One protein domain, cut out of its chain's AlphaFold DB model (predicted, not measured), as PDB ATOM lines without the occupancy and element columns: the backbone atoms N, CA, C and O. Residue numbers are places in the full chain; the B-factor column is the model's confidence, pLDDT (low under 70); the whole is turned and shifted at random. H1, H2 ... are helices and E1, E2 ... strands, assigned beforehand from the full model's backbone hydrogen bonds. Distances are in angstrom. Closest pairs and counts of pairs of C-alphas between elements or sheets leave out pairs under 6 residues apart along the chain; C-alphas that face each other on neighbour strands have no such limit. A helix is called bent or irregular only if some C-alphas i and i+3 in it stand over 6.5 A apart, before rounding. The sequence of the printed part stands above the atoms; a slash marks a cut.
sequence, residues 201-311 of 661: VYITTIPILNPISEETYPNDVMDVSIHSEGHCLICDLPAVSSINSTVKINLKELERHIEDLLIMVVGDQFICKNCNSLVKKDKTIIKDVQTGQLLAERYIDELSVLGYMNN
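AT A GLANCE: This is residues 201 to 311 of the 661 residues of an uncharacterized protein of Bacillus sp. 1NLA3E (UniProt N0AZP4). A long, twisted sheet, E3 E2 E7 E8, has a smaller sheet, E4 E1 E9, loosely over part of one face, and the little hairpin E5 and E6 packs on E2 near the turn between E2 and E3. The short helix H1 lies at the other end of E3, where the chain passes from the large sheet to the small one, and the long link 206 to 220 loops out at that end too. The 111 printed residues hold nine named strands and one named helix, in the order E1 E2 E3 H1 E4 E5 E6 E7 E8 E9, and the class is mostly strand. The three sheets, of four, three and two strands, are antiparallel. The whole is compact, with a radius of gyration of the C-alphas of 15.3 A and spans of 45 by 34 by 22 A.

IN THESE COORDINATES: E1, residues 201 to 205, begins at C-alpha 201, (-18.985, 35.040, -37.862). E2, residues 221 to 232, is 34.8 A long, and E3, residues 237 to 250, is 35.5 A long and bends by 54 degrees at residue 243. H1, residues 254 to 261, is irregular: C-alphas 256 and 259 are 7.8 A apart. E4 is residues 262 to 266, E5 269 to 271 and E6 278 to 280. E7, residues 283 to 288, is 16.8 A long; E8, residues 294 to 299, is 14.2 A long. E9, residues 304 to 308, ends at C-alpha 308, (-13.975, 33.543, -39.595).

HOW THE PARTS SIT: In the large sheet E3 and E8 are the edge strands. The hairpin E2 and E3 has N 228 and O 241 at 2.8 A. E2 and E7 are antiparallel at 151 degrees, with N 225 and O 287 at 2.8 A. The hairpin E7 and E8 has N 284 and O 298 at 2.8 A. In the small sheet E1 is the inner strand, with N 263 and O 204 at 2.8 A towards E4, and N 201 and O 307 at 2.8 A towards E9. The hairpin E5 and E6 has N 270 and O 279 at 2.9 A. The closest C-alphas of E2 and E6 are those of Cys 232 and Val 279, 5.4 A apart. E4 runs on into E5 at 74 degrees, and E6 into E7 at 83 degrees, each across a break of 2 residues. H1 only grazes the large sheet, with residues 256 to 261; the closest C-alphas of H1 and E3 are those of His 257 and Ile 249, 6.3 A apart. In H1, 2 of 4 O i to N i+4 pairs are within hydrogen-bond range. E1 and E8 are apart.

THE WHOLE: The two C-alphas farthest apart are those of Ile 212 and Ile 234, 46.7 A. The printed part has no cut. The link E1 to E2, 15 residues, is long. The mean pLDDT of the printed part is 92.7, and residues 244 to 245 are under 70.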
ATOM      1  N   VAL A 201     -17.895  34.150 -37.478       95.94
ATOM      2  CA  VAL A 201     -18.985  35.040 -37.862       95.94
ATOM      3  C   VAL A 201     -20.170  34.162 -38.205       95.94
ATOM      4  O   VAL A 201     -20.091  33.312 -39.092       95.94
ATOM      5  N   TYR A 202     -21.253  34.354 -37.471       96.19
ATOM      6  CA  TYR A 202     -22.525  33.700 -37.729       96.19
ATOM      7  C   TYR A 202     -23.415  34.626 -38.545       96.19
ATOM      8  O   TYR A 202     -23.294  35.848 -38.445       96.19
ATOM      9  N   ILE A 203     -24.323  34.048 -39.319       96.19
ATOM     10  CA  ILE A 203     -25.284  34.781 -40.133       96.19
ATOM     11  C   ILE A 203     -26.696  34.228 -39.949       96.19
ATOM     12  O   ILE A 203     -26.906  33.023 -39.783       96.19
ATOM     13  N   THR A 204     -27.665  35.135 -39.956       95.12
ATOM     14  CA  THR A 204     -29.102  34.847 -39.970       95.12
ATOM     15  C   THR A 204     -29.846  35.972 -40.687       95.12
ATOM     16  O   THR A 204     -29.231  36.978 -41.037       95.12
ATOM     17  N   THR A 205     -31.152  35.820 -40.888       94.81
ATOM     18  CA  THR A 205     -32.000  36.839 -41.518       94.81
ATOM     19  C   THR A 205     -33.051  37.345 -40.531       94.81
ATOM     20  O   THR A 205     -33.577  36.575 -39.724       94.81
ATOM     21  N   ILE A 206     -33.403  38.630 -40.609       95.06
ATOM     22  CA  ILE A 206     -34.615  39.169 -39.983       95.06
ATOM     23  C   ILE A 206     -35.831  38.403 -40.534       95.06
ATOM     24  O   ILE A 206     -36.029  38.374 -41.751       95.06
ATOM     25  N   PRO A 207     -36.653  37.775 -39.676       92.88
ATOM     26  CA  PRO A 207     -37.821  37.036 -40.133       92.88
ATOM     27  C   PRO A 207     -38.853  38.009 -40.710       92.88
ATOM     28  O   PRO A 207     -39.326  38.921 -40.029       92.88
ATOM     29  N   ILE A 208     -39.222  37.788 -41.967       93.81
ATOM     30  CA  ILE A 208     -40.305  38.505 -42.634       93.81
ATOM     31  C   ILE A 208     -41.460  37.525 -42.799       93.81
ATOM     32  O   ILE A 208     -41.252  36.409 -43.268       93.81
ATOM     33  N   LEU A 209     -42.673  37.929 -42.412       91.56
ATOM     34  CA  LEU A 209     -43.865  37.112 -42.619       91.56
ATOM     35  C   LEU A 209     -43.988  36.755 -44.098       91.56
ATOM     36  O   LEU A 209     -43.885  37.613 -44.978       91.56
ATOM     37  N   ASN A 210     -44.259  35.479 -44.348       90.81
ATOM     38  CA  ASN A 210     -44.523  35.007 -45.689       90.81
ATOM     39  C   ASN A 210     -45.759  35.759 -46.240       90.81
ATOM     40  O   ASN A 210     -46.801  35.756 -45.577       90.81
ATOM     41  N   PRO A 211     -45.683  36.415 -47.413       90.50
ATOM     42  CA  PRO A 211     -46.752  37.278 -47.940       90.50
ATOM     43  C   PRO A 211     -48.111  36.581 -48.121       90.50
ATOM     44  O   PRO A 211     -49.150  37.244 -48.182       90.50
ATOM     45  N   ILE A 212     -48.117  35.249 -48.190       91.06
ATOM     46  CA  ILE A 212     -49.329  34.427 -48.306       91.06
ATOM     47  C   ILE A 212     -49.915  33.990 -46.955       91.06
ATOM     48  O   ILE A 212     -51.001  33.412 -46.927       91.06
ATOM     49  N   SER A 213     -49.236  34.278 -45.838       90.25
ATOM     50  CA  SER A 213     -49.786  34.090 -44.491       90.25
ATOM     51  C   SER A 213     -51.026  34.961 -44.306       90.25
ATOM     52  O   SER A 213     -51.097  36.066 -44.843       90.25
ATOM     53  N   GLU A 214     -52.019  34.499 -43.545       86.00
ATOM     54  CA  GLU A 214     -53.184  35.327 -43.193       86.00
ATOM     55  C   GLU A 214     -52.810  36.448 -42.210       86.00
ATOM     56  O   GLU A 214     -53.505  37.461 -42.136       86.00
ATOM     57  N   GLU A 215     -51.684  36.307 -41.508       87.12
ATOM     58  CA  GLU A 215     -51.131  37.352 -40.655       87.12
ATOM     59  C   GLU A 215     -50.625  38.531 -41.494       87.12
ATOM     60  O   GLU A 215     -50.042  38.368 -42.567       87.12
ATOM     61  N   THR A 216     -50.852  39.745 -41.000       86.12
ATOM     62  CA  THR A 216     -50.380  40.981 -41.627       86.12
ATOM     63  C   THR A 216     -49.679  41.836 -40.596       86.12
ATOM     64  O   THR A 216     -50.154  41.959 -39.466       86.12
ATOM     65  N   TYR A 217     -48.592  42.484 -41.002       84.88
ATOM     66  CA  TYR A 217     -47.986  43.512 -40.173       84.88
ATOM     67  C   TYR A 217     -48.931  44.715 -40.036       84.88
ATOM     68  O   TYR A 217     -49.623  45.058 -40.996       84.88
ATOM     69  N   PRO A 218     -48.972  45.364 -38.859       85.25
ATOM     70  CA  PRO A 218     -49.815  46.539 -38.647       85.25
ATOM     71  C   PRO A 218     -49.350  47.742 -39.479       85.25
ATOM     72  O   PRO A 218     -50.168  48.589 -39.831       85.25
ATOM     73  N   ASN A 219     -48.054  47.799 -39.805       90.00
ATOM     74  CA  ASN A 219     -47.413  48.888 -40.530       90.00
ATOM     75  C   ASN A 219     -46.621  48.344 -41.726       90.00
ATOM     76  O   ASN A 219     -46.047  47.259 -41.655       90.00
ATOM     77  N   ASP A 220     -46.533  49.138 -42.796       92.31
ATOM     78  CA  ASP A 220     -45.705  48.831 -43.975       92.31
ATOM     79  C   ASP A 220     -44.196  48.949 -43.692       92.31
ATOM     80  O   ASP A 220     -43.374  48.407 -44.430       92.31
ATOM     81  N   VAL A 221     -43.832  49.685 -42.640       93.81
ATOM     82  CA  VAL A 221     -42.447  49.904 -42.215       93.81
ATOM     83  C   VAL A 221     -42.245  49.265 -40.852       93.81
ATOM     84  O   VAL A 221     -42.997  49.545 -39.917       93.81
ATOM     85  N   MET A 222     -41.210  48.441 -40.747       94.12
ATOM     86  CA  MET A 222     -40.827  47.741 -39.529       94.12
ATOM     87  C   MET A 222     -39.508  48.294 -38.994       94.12
ATOM     88  O   MET A 222     -38.520  48.355 -39.725       94.12
ATOM     89  N   ASP A 223     -39.490  48.670 -37.716       95.06
ATOM     90  CA  ASP A 223     -38.270  49.056 -37.007       95.06
ATOM     91  C   ASP A 223     -37.806  47.861 -36.162       95.06
ATOM     92  O   ASP A 223     -38.509  47.436 -35.250       95.06
ATOM     93  N   VAL A 224     -36.633  47.305 -36.447       95.19
ATOM     94  CA  VAL A 224     -36.143  46.061 -35.842       95.19
ATOM     95  C   VAL A 224     -34.925  46.325 -34.961       95.19
ATOM     96  O   VAL A 224     -33.935  46.909 -35.396       95.19
ATOM     97  N   SER A 225     -34.973  45.855 -33.718       95.56
ATOM     98  CA  SER A 225     -33.834  45.827 -32.795       95.56
ATOM     99  C   SER A 225     -33.261  44.421 -32.695       95.56
ATOM    100  O   SER A 225     -34.002  43.437 -32.653       95.56
ATOM    101  N   ILE A 226     -31.929  44.339 -32.669       95.25
ATOM    102  CA  ILE A 226     -31.192  43.077 -32.654       95.25
ATOM    103  C   ILE A 226     -30.155  43.117 -31.535       95.25
ATOM    104  O   ILE A 226     -29.271  43.985 -31.504       95.25
ATOM    105  N   HIS A 227     -30.220  42.140 -30.638       95.56
ATOM    106  CA  HIS A 227     -29.244  41.989 -29.564       95.56
ATOM    107  C   HIS A 227     -28.919  40.524 -29.288       95.56
ATOM    108  O   HIS A 227     -29.751  39.637 -29.456       95.56
ATOM    109  N   SER A 228     -27.689  40.269 -28.850       96.25
ATOM    110  CA  SER A 228     -27.284  38.980 -28.294       96.25
ATOM    111  C   SER A 228     -27.535  38.959 -26.791       96.25
ATOM    112  O   SER A 228     -27.246  39.939 -26.098       96.25
ATOM    113  N   GLU A 229     -28.024  37.831 -26.286       96.88
ATOM    114  CA  GLU A 229     -28.189  37.554 -24.859       96.88
ATOM    115  C   GLU A 229     -27.242  36.426 -24.428       96.88
ATOM    116  O   GLU A 229     -26.934  35.517 -25.206       96.88
ATOM    117  N   GLY A 230     -26.774  36.489 -23.183       96.94
ATOM    118  CA  GLY A 230     -25.971  35.440 -22.556       96.94
ATOM    119  C   GLY A 230     -25.962  35.557 -21.034       96.94
ATOM    120  O   GLY A 230     -26.246  36.628 -20.498       96.94
ATOM    121  N   HIS A 231     -25.635  34.481 -20.317       96.75
ATOM    122  CA  HIS A 231     -25.575  34.504 -18.846       96.75
ATOM    123  C   HIS A 231     -24.186  34.887 -18.312       96.75
ATOM    124  O   HIS A 231     -23.191  34.211 -18.585       96.75
ATOM    125  N   CYS A 232     -24.091  35.961 -17.522       95.06
ATOM    126  CA  CYS A 232     -22.829  36.370 -16.902       95.06
ATOM    127  C   CYS A 232     -22.577  35.593 -15.605       95.06
ATOM    128  O   CYS A 232     -23.252  35.827 -14.607       95.06
ATOM    129  N   LEU A 233     -21.544  34.745 -15.584       93.50
ATOM    130  CA  LEU A 233     -21.198  33.920 -14.416       93.50
ATOM    131  C   LEU A 233     -20.736  34.725 -13.187       93.50
ATOM    132  O   LEU A 233     -20.845  34.235 -12.070       93.50
ATOM    133  N   ILE A 234     -20.215  35.944 -13.380       91.38
ATOM    134  CA  ILE A 234     -19.745  36.796 -12.272       91.38
ATOM    135  C   ILE A 234     -20.902  37.580 -11.646       91.38
ATOM    136  O   ILE A 234     -20.971  37.712 -10.428       91.38
ATOM    137  N   CYS A 235     -21.803  38.123 -12.470       92.81
ATOM    138  CA  CYS A 235     -22.954  38.890 -11.984       92.81
ATOM    139  C   CYS A 235     -24.162  38.021 -11.628       92.81
ATOM    140  O   CYS A 235     -25.061  38.526 -10.967       92.81
ATOM    141  N   ASP A 236     -24.204  36.781 -12.116       95.50
ATOM    142  CA  ASP A 236     -25.375  35.897 -12.097       95.50
ATOM    143  C   ASP A 236     -26.641  36.558 -12.679       95.50
ATOM    144  O   ASP A 236     -27.757  36.404 -12.191       95.50
ATOM    145  N   LEU A 237     -26.456  37.354 -13.738       95.88
ATOM    146  CA  LEU A 237     -27.515  38.103 -14.415       95.88
ATOM    147  C   LEU A 237     -27.428  37.910 -15.937       95.88
ATOM    148  O   LEU A 237     -26.318  37.771 -16.470       95.88
ATOM    149  N   PRO A 238     -28.568  37.983 -16.655       95.31
ATOM    150  CA  PRO A 238     -28.563  38.022 -18.108       95.31
ATOM    151  C   PRO A 238     -27.852  39.294 -18.578       95.31
ATOM    152  O   PRO A 238     -28.202  40.415 -18.198       95.31
ATOM    153  N   ALA A 239     -26.832  39.117 -19.405       95.56
ATOM    154  CA  ALA A 239     -26.115  40.191 -20.062       95.56
ATOM    155  C   ALA A 239     -26.620  40.338 -21.501       95.56
ATOM    156  O   ALA A 239     -26.952  39.357 -22.167       95.56
ATOM    157  N   VAL A 240     -26.665  41.581 -21.979       95.38
ATOM    158  CA  VAL A 240     -27.180  41.916 -23.310       95.38
ATOM    159  C   VAL A 240     -26.170  42.772 -24.064       95.38
ATOM    160  O   VAL A 240     -25.701  43.796 -23.551       95.38
ATOM    161  N   SER A 241     -25.880  42.384 -25.304       94.06
ATOM    162  CA  SER A 241     -25.064  43.152 -26.245       94.06
ATOM    163  C   SER A 241     -25.876  43.494 -27.485       94.06
ATOM    164  O   SER A 241     -26.256  42.613 -28.250       94.06
ATOM    165  N   SER A 242     -26.123  44.781 -27.711       88.06
ATOM    166  CA  SER A 242     -26.731  45.276 -28.949       88.06
ATOM    167  C   SER A 242     -25.767  45.068 -30.116       88.06
ATOM    168  O   SER A 242     -24.613  45.484 -30.015       88.06
ATOM    169  N   ILE A 243     -26.231  44.442 -31.200       78.62
ATOM    170  CA  ILE A 243     -25.423  44.233 -32.413       78.62
ATOM    171  C   ILE A 243     -25.525  45.462 -33.324       78.62
ATOM    172  O   ILE A 243     -24.507  45.923 -33.821       78.62
ATOM    173  N   ASN A 244     -26.727  46.038 -33.460       68.25
ATOM    174  CA  ASN A 244     -27.014  47.252 -34.231       68.25
ATOM    175  C   ASN A 244     -28.074  48.113 -33.525       68.25
ATOM    176  O   ASN A 244     -28.907  47.598 -32.778       68.25
ATOM    177  N   SER A 245     -28.041  49.432 -33.747       66.25
ATOM    178  CA  SER A 245     -28.849  50.395 -32.987       66.25
ATOM    179  C   SER A 245     -30.332  50.451 -33.358       66.25
ATOM    180  O   SER A 245     -31.081  50.932 -32.520       66.25
ATOM    181  N   THR A 246     -30.748  49.985 -34.545       85.88
ATOM    182  CA  THR A 246     -32.121  49.663 -35.032       85.88
ATOM    183  C   THR A 246     -32.048  49.614 -36.569       85.88
ATOM    184  O   THR A 246     -31.391  50.472 -37.156       85.88
ATOM    185  N   VAL A 247     -32.701  48.651 -37.221       92.19
ATOM    186  CA  VAL A 247     -32.803  48.523 -38.689       92.19
ATOM    187  C   VAL A 247     -34.219  48.899 -39.124       92.19
ATOM    188  O   VAL A 247     -35.173  48.485 -38.476       92.19
ATOM    189  N   LYS A 248     -34.374  49.680 -40.199       94.62
ATOM    190  CA  LYS A 248     -35.692  50.059 -40.733       94.62
ATOM    191  C   LYS A 248     -35.942  49.361 -42.058       94.62
ATOM    192  O   LYS A 248     -35.170  49.562 -42.988       94.62
ATOM    193  N   ILE A 249     -37.025  48.597 -42.156       94.69
ATOM    194  CA  ILE A 249     -37.355  47.805 -43.344       94.69
ATOM    195  C   ILE A 249     -38.701  48.255 -43.895       94.69
ATOM    196  O   ILE A 249     -39.715  48.189 -43.198       94.69
ATOM    197  N   ASN A 250     -38.726  48.672 -45.160       94.69
ATOM    198  CA  ASN A 250     -39.963  48.863 -45.907       94.69
ATOM    199  C   ASN A 250     -40.400  47.538 -46.547       94.69
ATOM    200  O   ASN A 250     -39.785  47.059 -47.499       94.69
ATOM    201  N   LEU A 251     -41.499  46.964 -46.057       91.19
ATOM    202  CA  LEU A 251     -42.016  45.668 -46.503       91.19
ATOM    203  C   LEU A 251     -42.523  45.679 -47.950       91.19
ATOM    204  O   LEU A 251     -42.620  44.623 -48.574       91.19
ATOM    205  N   LYS A 252     -42.836  46.857 -48.505       90.62
ATOM    206  CA  LYS A 252     -43.233  47.008 -49.916       90.62
ATOM    207  C   LYS A 252     -42.041  47.073 -50.867       90.62
ATOM    208  O   LYS A 252     -42.209  46.839 -52.058       90.62
ATOM    209  N   GLU A 253     -40.854  47.378 -50.351       92.94
ATOM    210  CA  GLU A 253     -39.621  47.553 -51.123       92.94
ATOM    211  C   GLU A 253     -38.509  46.630 -50.594       92.94
ATOM    212  O   GLU A 253     -37.357  47.040 -50.472       92.94
ATOM    213  N   LEU A 254     -38.848  45.372 -50.272       91.62
ATOM    214  CA  LEU A 254     -37.906  44.396 -49.699       91.62
ATOM    215  C   LEU A 254     -36.626  44.225 -50.527       91.62
ATOM    216  O   LEU A 254     -35.562  44.015 -49.955       91.62
ATOM    217  N   GLU A 255     -36.705  44.378 -51.852       91.69
ATOM    218  CA  GLU A 255     -35.545  44.319 -52.750       91.69
ATOM    219  C   GLU A 255     -34.440  45.326 -52.388       91.69
ATOM    220  O   GLU A 255     -33.262  45.043 -52.580       91.69
ATOM    221  N   ARG A 256     -34.802  46.486 -51.823       93.75
ATOM    222  CA  ARG A 256     -33.849  47.529 -51.411       93.75
ATOM    223  C   ARG A 256     -33.233  47.263 -50.043       93.75
ATOM    224  O   ARG A 256     -32.268  47.924 -49.683       93.75
ATOM    225  N   HIS A 257     -33.801  46.320 -49.299       94.38
ATOM    226  CA  HIS A 257     -33.447  46.018 -47.919       94.38
ATOM    227  C   HIS A 257     -32.818  44.628 -47.760       94.38
ATOM    228  O   HIS A 257     -32.657  44.176 -46.635       94.38
ATOM    229  N   ILE A 258     -32.438  43.934 -48.842       93.31
ATOM    230  CA  ILE A 258     -31.865  42.577 -48.752       93.31
ATOM    231  C   ILE A 258     -30.619  42.557 -47.850       93.31
ATOM    232  O   ILE A 258     -30.490  41.677 -47.005       93.31
ATOM    233  N   GLU A 259     -29.735  43.552 -47.971       93.75
ATOM    234  CA  GLU A 259     -28.564  43.694 -47.093       93.75
ATOM    235  C   GLU A 259     -28.961  43.942 -45.631       93.75
ATOM    236  O   GLU A 259     -28.387  43.343 -44.725       93.75
ATOM    237  N   ASP A 260     -29.982  44.773 -45.410       93.94
ATOM    238  CA  ASP A 260     -30.501  45.102 -44.078       93.94
ATOM    239  C   ASP A 260     -31.153  43.896 -43.386       93.94
ATOM    240  O   ASP A 260     -31.180  43.819 -42.155       93.94
ATOM    241  N   LEU A 261     -31.680  42.944 -44.166       94.31
ATOM    242  CA  LEU A 261     -32.248  41.701 -43.652       94.31
ATOM    243  C   LEU A 261     -31.173  40.763 -43.092       94.31
ATOM    244  O   LEU A 261     -31.491  39.957 -42.219       94.31
ATOM    245  N   LEU A 262     -29.924  40.850 -43.561       94.81
ATOM    246  CA  LEU A 262     -28.837  39.972 -43.133       94.81
ATOM    247  C   LEU A 262     -28.222  40.456 -41.817       94.81
ATOM    248  O   LEU A 262     -27.700  41.560 -41.693       94.81
ATOM    249  N   ILE A 263     -28.218  39.577 -40.820       94.38
ATOM    250  CA  ILE A 263     -27.653  39.842 -39.502       94.38
ATOM    251  C   ILE A 263     -26.380  39.028 -39.337       94.38
ATOM    252  O   ILE A 263     -26.422  37.799 -39.270       94.38
ATOM    253  N   MET A 264     -25.256  39.722 -39.175       94.69
ATOM    254  CA  MET A 264     -23.986  39.105 -38.802       94.69
ATOM    255  C   MET A 264     -23.765  39.178 -37.290       94.69
ATOM    256  O   MET A 264     -23.802  40.254 -36.689       94.69
ATOM    257  N   VAL A 265     -23.480  38.036 -36.667       94.62
ATOM    258  CA  VAL A 265     -23.142  37.936 -35.243       94.62
ATOM    259  C   VAL A 265     -21.671  37.554 -35.114       94.62
ATOM    260  O   VAL A 265     -21.272  36.442 -35.453       94.62
ATOM    261  N   VAL A 266     -20.847  38.482 -34.621       93.50
ATOM    262  CA  VAL A 266     -19.384  38.311 -34.562       93.50
ATOM    263  C   VAL A 266     -18.938  37.711 -33.232       93.50
ATOM    264  O   VAL A 266     -19.105  38.338 -32.187       93.50
ATOM    265  N   GLY A 267     -18.331  36.529 -33.275       92.31
ATOM    266  CA  GLY A 267     -17.744  35.822 -32.139       92.31
ATOM    267  C   GLY A 267     -18.763  35.216 -31.171       92.31
ATOM    268  O   GLY A 267     -19.924  35.625 -31.113       92.31
ATOM    269  N   ASP A 268     -18.285  34.273 -30.360       92.75
ATOM    270  CA  ASP A 268     -19.094  33.491 -29.410       92.75
ATOM    271  C   ASP A 268     -19.291  34.211 -28.068       92.75
ATOM    272  O   ASP A 268     -19.965  33.696 -27.179       92.75
ATOM    273  N   GLN A 269     -18.646  35.365 -27.874       93.31
ATOM    274  CA  GLN A 269     -18.578  36.064 -26.593       93.31
ATOM    275  C   GLN A 269     -18.748  37.580 -26.754       93.31
ATOM    276  O   GLN A 269     -18.534  38.134 -27.831       93.31
ATOM    277  N   PHE A 270     -19.141  38.252 -25.675       93.44
ATOM    278  CA  PHE A 270     -19.171  39.710 -25.548       93.44
ATOM    279  C   PHE A 270     -18.832  40.129 -24.113       93.44
ATOM    280  O   PHE A 270     -18.822  39.305 -23.203       93.44
ATOM    281  N   ILE A 271     -18.549  41.413 -23.899       92.19
ATOM    282  CA  ILE A 271     -18.180  41.944 -22.582       92.19
ATOM    283  C   ILE A 271     -19.447  42.326 -21.804       92.19
ATOM    284  O   ILE A 271     -20.284  43.090 -22.292       92.19
ATOM    285  N   CYS A 272     -19.588  41.821 -20.578       93.06
ATOM    286  CA  CYS A 272     -20.669  42.201 -19.673       93.06
ATOM    287  C   CYS A 272     -20.568  43.684 -19.299       93.06
ATOM    288  O   CYS A 272     -19.559  44.113 -18.746       93.06
ATOM    289  N   LYS A 273     -21.646  44.453 -19.495       94.38
ATOM    290  CA  LYS A 273     -21.690  45.887 -19.148       94.38
ATOM    291  C   LYS A 273     -21.552  46.176 -17.644       94.38
ATOM    292  O   LYS A 273     -21.212  47.297 -17.285       94.38
ATOM    293  N   ASN A 274     -21.825  45.193 -16.780       94.50
ATOM    294  CA  ASN A 274     -21.843  45.386 -15.325       94.50
ATOM    295  C   ASN A 274     -20.484  45.099 -14.666       94.50
ATOM    296  O   ASN A 274     -20.069  45.845 -13.786       94.50
ATOM    297  N   CYS A 275     -19.799  44.021 -15.064       90.12
ATOM    298  CA  CYS A 275     -18.546  43.574 -14.434       90.12
ATOM    299  C   CYS A 275     -17.354  43.469 -15.394       90.12
ATOM    300  O   CYS A 275     -16.278  43.057 -14.972       90.12
ATOM    301  N   ASN A 276     -17.535  43.807 -16.675       89.88
ATOM    302  CA  ASN A 276     -16.534  43.676 -17.737       89.88
ATOM    303  C   ASN A 276     -16.002  42.251 -17.974       89.88
ATOM    304  O   ASN A 276     -15.011  42.081 -18.680       89.88
ATOM    305  N   SER A 277     -16.650  41.215 -17.435       87.19
ATOM    306  CA  SER A 277     -16.286  39.830 -17.736       87.19
ATOM    307  C   SER A 277     -16.706  39.447 -19.152       87.19
ATOM    308  O   SER A 277     -17.722  39.929 -19.656       87.19
ATOM    309  N   LEU A 278     -15.987  38.512 -19.772       88.69
ATOM    310  CA  LEU A 278     -16.452  37.868 -20.997       88.69
ATOM    311  C   LEU A 278     -17.664  36.975 -20.700       88.69
ATOM    312  O   LEU A 278     -17.683  36.221 -19.727       88.69
ATOM    313  N   VAL A 279     -18.685  37.084 -21.540       93.69
ATOM    314  CA  VAL A 279     -19.945  36.341 -21.468       93.69
ATOM    315  C   VAL A 279     -20.137  35.606 -22.779       93.69
ATOM    316  O   VAL A 279     -20.016  36.210 -23.843       93.69
ATOM    317  N   LYS A 280     -20.439  34.307 -22.712       95.06
ATOM    318  CA  LYS A 280     -20.791  33.513 -23.891       95.06
ATOM    319  C   LYS A 280     -22.166  33.942 -24.405       95.06
ATOM    320  O   LYS A 280     -23.084  34.126 -23.615       95.06
ATOM    321  N   LYS A 281     -22.301  34.114 -25.717       96.19
ATOM    322  CA  LYS A 281     -23.591  34.342 -26.369       96.19
ATOM    323  C   LYS A 281     -24.360  33.033 -26.407       96.19
ATOM    324  O   LYS A 281     -23.862  32.044 -26.945       96.19
ATOM    325  N   ASP A 282     -25.575  33.060 -25.885       96.56
ATOM    326  CA  ASP A 282     -26.477  31.914 -25.922       96.56
ATOM    327  C   ASP A 282     -27.415  32.025 -27.126       96.56
ATOM    328  O   ASP A 282     -27.618  31.062 -27.866       96.56
ATOM    329  N   LYS A 283     -27.941  33.230 -27.373       96.69
ATOM    330  CA  LYS A 283     -28.945  33.473 -28.413       96.69
ATOM    331  C   LYS A 283     -28.923  34.898 -28.953       96.69
ATOM    332  O   LYS A 283     -28.438  35.824 -28.302       96.69
ATOM    333  N   THR A 284     -29.498  35.061 -30.136       96.00
ATOM    334  CA  THR A 284     -29.805  36.344 -30.768       96.00
ATOM    335  C   THR A 284     -31.309  36.565 -30.737       96.00
ATOM    336  O   THR A 284     -32.091  35.681 -31.092       96.00
ATOM    337  N   ILE A 285     -31.703  37.755 -30.301       96.25
ATOM    338  CA  ILE A 285     -33.087  38.179 -30.151       96.25
ATOM    339  C   ILE A 285     -33.365  39.306 -31.139       96.25
ATOM    340  O   ILE A 285     -32.611  40.278 -31.214       96.25
ATOM    341  N   ILE A 286     -34.464  39.164 -31.876       95.62
ATOM    342  CA  ILE A 286     -34.924  40.111 -32.889       95.62
ATOM    343  C   ILE A 286     -36.320  40.581 -32.482       95.62
ATOM    344  O   ILE A 286     -37.233  39.764 -32.333       95.62
ATOM    345  N   LYS A 287     -36.494  41.889 -32.272       95.50
ATOM    346  CA  LYS A 287     -37.759  42.487 -31.818       95.50
ATOM    347  C   LYS A 287     -38.162  43.667 -32.682       95.50
ATOM    348  O   LYS A 287     -37.310  44.483 -33.030       95.50
ATOM    349  N   ASP A 288     -39.457  43.801 -32.926       94.94
ATOM    350  CA  ASP A 288     -40.035  45.037 -33.439       94.94
ATOM    351  C   ASP A 288     -39.997  46.102 -32.330       94.94
ATOM    352  O   ASP A 288     -40.493  45.894 -31.222       94.94
ATOM    353  N   VAL A 289     -39.364  47.237 -32.614       94.12
ATOM    354  CA  VAL A 289     -39.172  48.355 -31.686       94.12
ATOM    355  C   VAL A 289     -40.488  49.071 -31.394       94.12
ATOM    356  O   VAL A 289     -40.682  49.544 -30.275       94.12
ATOM    357  N   GLN A 290     -41.390  49.158 -32.373       92.25
ATOM    358  CA  GLN A 290     -42.644  49.898 -32.232       92.25
ATOM    359  C   GLN A 290     -43.649  49.126 -31.381       92.25
ATOM    360  O   GLN A 290     -44.292  49.698 -30.501       92.25
ATOM    361  N   THR A 291     -43.785  47.824 -31.637       92.00
ATOM    362  CA  THR A 291     -44.760  46.966 -30.949       92.00
ATOM    363  C   THR A 291     -44.173  46.251 -29.730       92.00
ATOM    364  O   THR A 291     -44.919  45.784 -28.870       92.00
ATOM    365  N   GLY A 292     -42.843  46.147 -29.637       92.25
ATOM    366  CA  GLY A 292     -42.151  45.319 -28.647       92.25
ATOM    367  C   GLY A 292     -42.281  43.814 -28.909       92.25
ATOM    368  O   GLY A 292     -41.840  43.014 -28.078       92.25
ATOM    369  N   GLN A 293     -42.895  43.415 -30.028       94.31
ATOM    370  CA  GLN A 293     -43.140  42.019 -30.368       94.31
ATOM    371  C   GLN A 293     -41.820  41.292 -30.648       94.31
ATOM    372  O   GLN A 293     -40.958  41.779 -31.381       94.31
ATOM    373  N   LEU A 294     -41.671  40.097 -30.072       94.56
ATOM    374  CA  LEU A 294     -40.584  39.185 -30.410       94.56
ATOM    375  C   LEU A 294     -40.828  38.623 -31.813       94.56
ATOM    376  O   LEU A 294     -41.809  37.915 -32.025       94.56
ATOM    377  N   LEU A 295     -39.938  38.950 -32.748       93.62
ATOM    378  CA  LEU A 295     -39.998  38.471 -34.127       93.62
ATOM    379  C   LEU A 295     -39.286  37.124 -34.268       93.62
ATOM    380  O   LEU A 295     -39.811  36.212 -34.900       93.62
ATOM    381  N   ALA A 296     -38.106  36.982 -33.656       93.56
ATOM    382  CA  ALA A 296     -37.399  35.708 -33.576       93.56
ATOM    383  C   ALA A 296     -36.458  35.626 -32.372       93.56
ATOM    384  O   ALA A 296     -35.882  36.617 -31.916       93.56
ATOM    385  N   GLU A 297     -36.270  34.391 -31.923       95.50
ATOM    386  CA  GLU A 297     -35.246  33.958 -30.982       95.50
ATOM    387  C   GLU A 297     -34.468  32.826 -31.654       95.50
ATOM    388  O   GLU A 297     -35.049  31.807 -32.023       95.50
ATOM    389  N   ARG A 298     -33.167  33.033 -31.881       94.75
ATOM    390  CA  ARG A 298     -32.298  32.062 -32.560       94.75
ATOM    391  C   ARG A 298     -31.087  31.767 -31.690       94.75
ATOM    392  O   ARG A 298     -30.351  32.691 -31.335       94.75
ATOM    393  N   TYR A 299     -30.870  30.504 -31.347       95.88
ATOM    394  CA  TYR A 299     -29.688  30.112 -30.585       95.88
ATOM    395  C   TYR A 299     -28.435  30.191 -31.460       95.88
ATOM    396  O   TYR A 299     -28.488  29.929 -32.659       95.88
ATOM    397  N   ILE A 300     -27.302  30.594 -30.875       94.75
ATOM    398  CA  ILE A 300     -26.056  30.823 -31.634       94.75
ATOM    399  C   ILE A 300     -25.548  29.541 -32.307       94.75
ATOM    400  O   ILE A 300     -24.961  29.602 -33.383       94.75
ATOM    401  N   ASP A 301     -25.780  28.380 -31.697       92.62
ATOM    402  CA  ASP A 301     -25.420  27.066 -32.236       92.62
ATOM    403  C   ASP A 301     -26.311  26.606 -33.401       92.62
ATOM    404  O   ASP A 301     -25.890  25.754 -34.183       92.62
ATOM    405  N   GLU A 302     -27.499  27.194 -33.554       91.56
ATOM    406  CA  GLU A 302     -28.400  26.966 -34.687       91.56
ATOM    407  C   GLU A 302     -28.117  27.905 -35.871       91.56
ATOM    408  O   GLU A 302     -28.619  27.678 -36.974       91.56
ATOM    409  N   LEU A 303     -27.323  28.964 -35.671       93.44
ATOM    410  CA  LEU A 303     -27.000  29.915 -36.732       93.44
ATOM    411  C   LEU A 303     -26.022  29.328 -37.751       93.44
ATOM    412  O   LEU A 303     -25.116  28.557 -37.428       93.44
ATOM    413  N   SER A 304     -26.157  29.773 -39.000       94.56
ATOM    414  CA  SER A 304     -25.220  29.403 -40.058       94.56
ATOM    415  C   SER A 304     -23.871  30.075 -39.822       94.56
ATOM    416  O   SER A 304     -23.799  31.279 -39.582       94.56
ATOM    417  N   VAL A 305     -22.782  29.308 -39.896       95.38
ATOM    418  CA  VAL A 305     -21.423  29.855 -39.796       95.38
ATOM    419  C   VAL A 305     -21.022  30.396 -41.163       95.38
ATOM    420  O   VAL A 305     -20.806  29.617 -42.086       95.38
ATOM    421  N   LEU A 306     -20.910  31.718 -41.280       95.50
ATOM    422  CA  LEU A 306     -20.491  32.391 -42.511       95.50
ATOM    423  C   LEU A 306     -18.990  32.210 -42.771       95.50
ATOM    424  O   LEU A 306     -18.550  32.084 -43.914       95.50
ATOM    425  N   GLY A 307     -18.193  32.210 -41.701       94.31
ATOM    426  CA  GLY A 307     -16.743  32.087 -41.777       94.31
ATOM    427  C   GLY A 307     -16.050  32.566 -40.509       94.31
ATOM    428  O   GLY A 307     -16.612  32.518 -39.414       94.31
ATOM    429  N   TYR A 308     -14.817  33.034 -40.671       94.06
ATOM    430  CA  TYR A 308     -13.975  33.543 -39.595       94.06
ATOM    431  C   TYR A 308     -13.537  34.975 -39.905       94.06
ATOM    432  O   TYR A 308     -13.293  35.319 -41.060       94.06
ATOM    433  N   MET A 309     -13.387  35.807 -38.872       90.06
ATOM    434  CA  MET A 309     -13.012  37.222 -39.008       90.06
ATOM    435  C   MET A 309     -11.672  37.459 -39.716       90.06
ATOM    436  O   MET A 309     -11.464  38.540 -40.256       90.06
ATOM    437  N   ASN A 310     -10.764  36.478 -39.734       88.62
ATOM    438  CA  ASN A 310      -9.502  36.555 -40.476       88.62
ATOM    439  C   ASN A 310      -9.665  36.326 -41.992       88.62
ATOM    440  O   ASN A 310      -8.735  36.600 -42.743       88.62
ATOM    441  N   ASN A 311     -10.832  35.866 -42.450       91.94
ATOM    442  CA  ASN A 311     -11.136  35.575 -43.849       91.94
ATOM    443  C   ASN A 311     -12.331  36.407 -44.348       91.94
ATOM    444  O   ASN A 311     -13.361  35.890 -44.786       91.94
TER     445      ASN A 311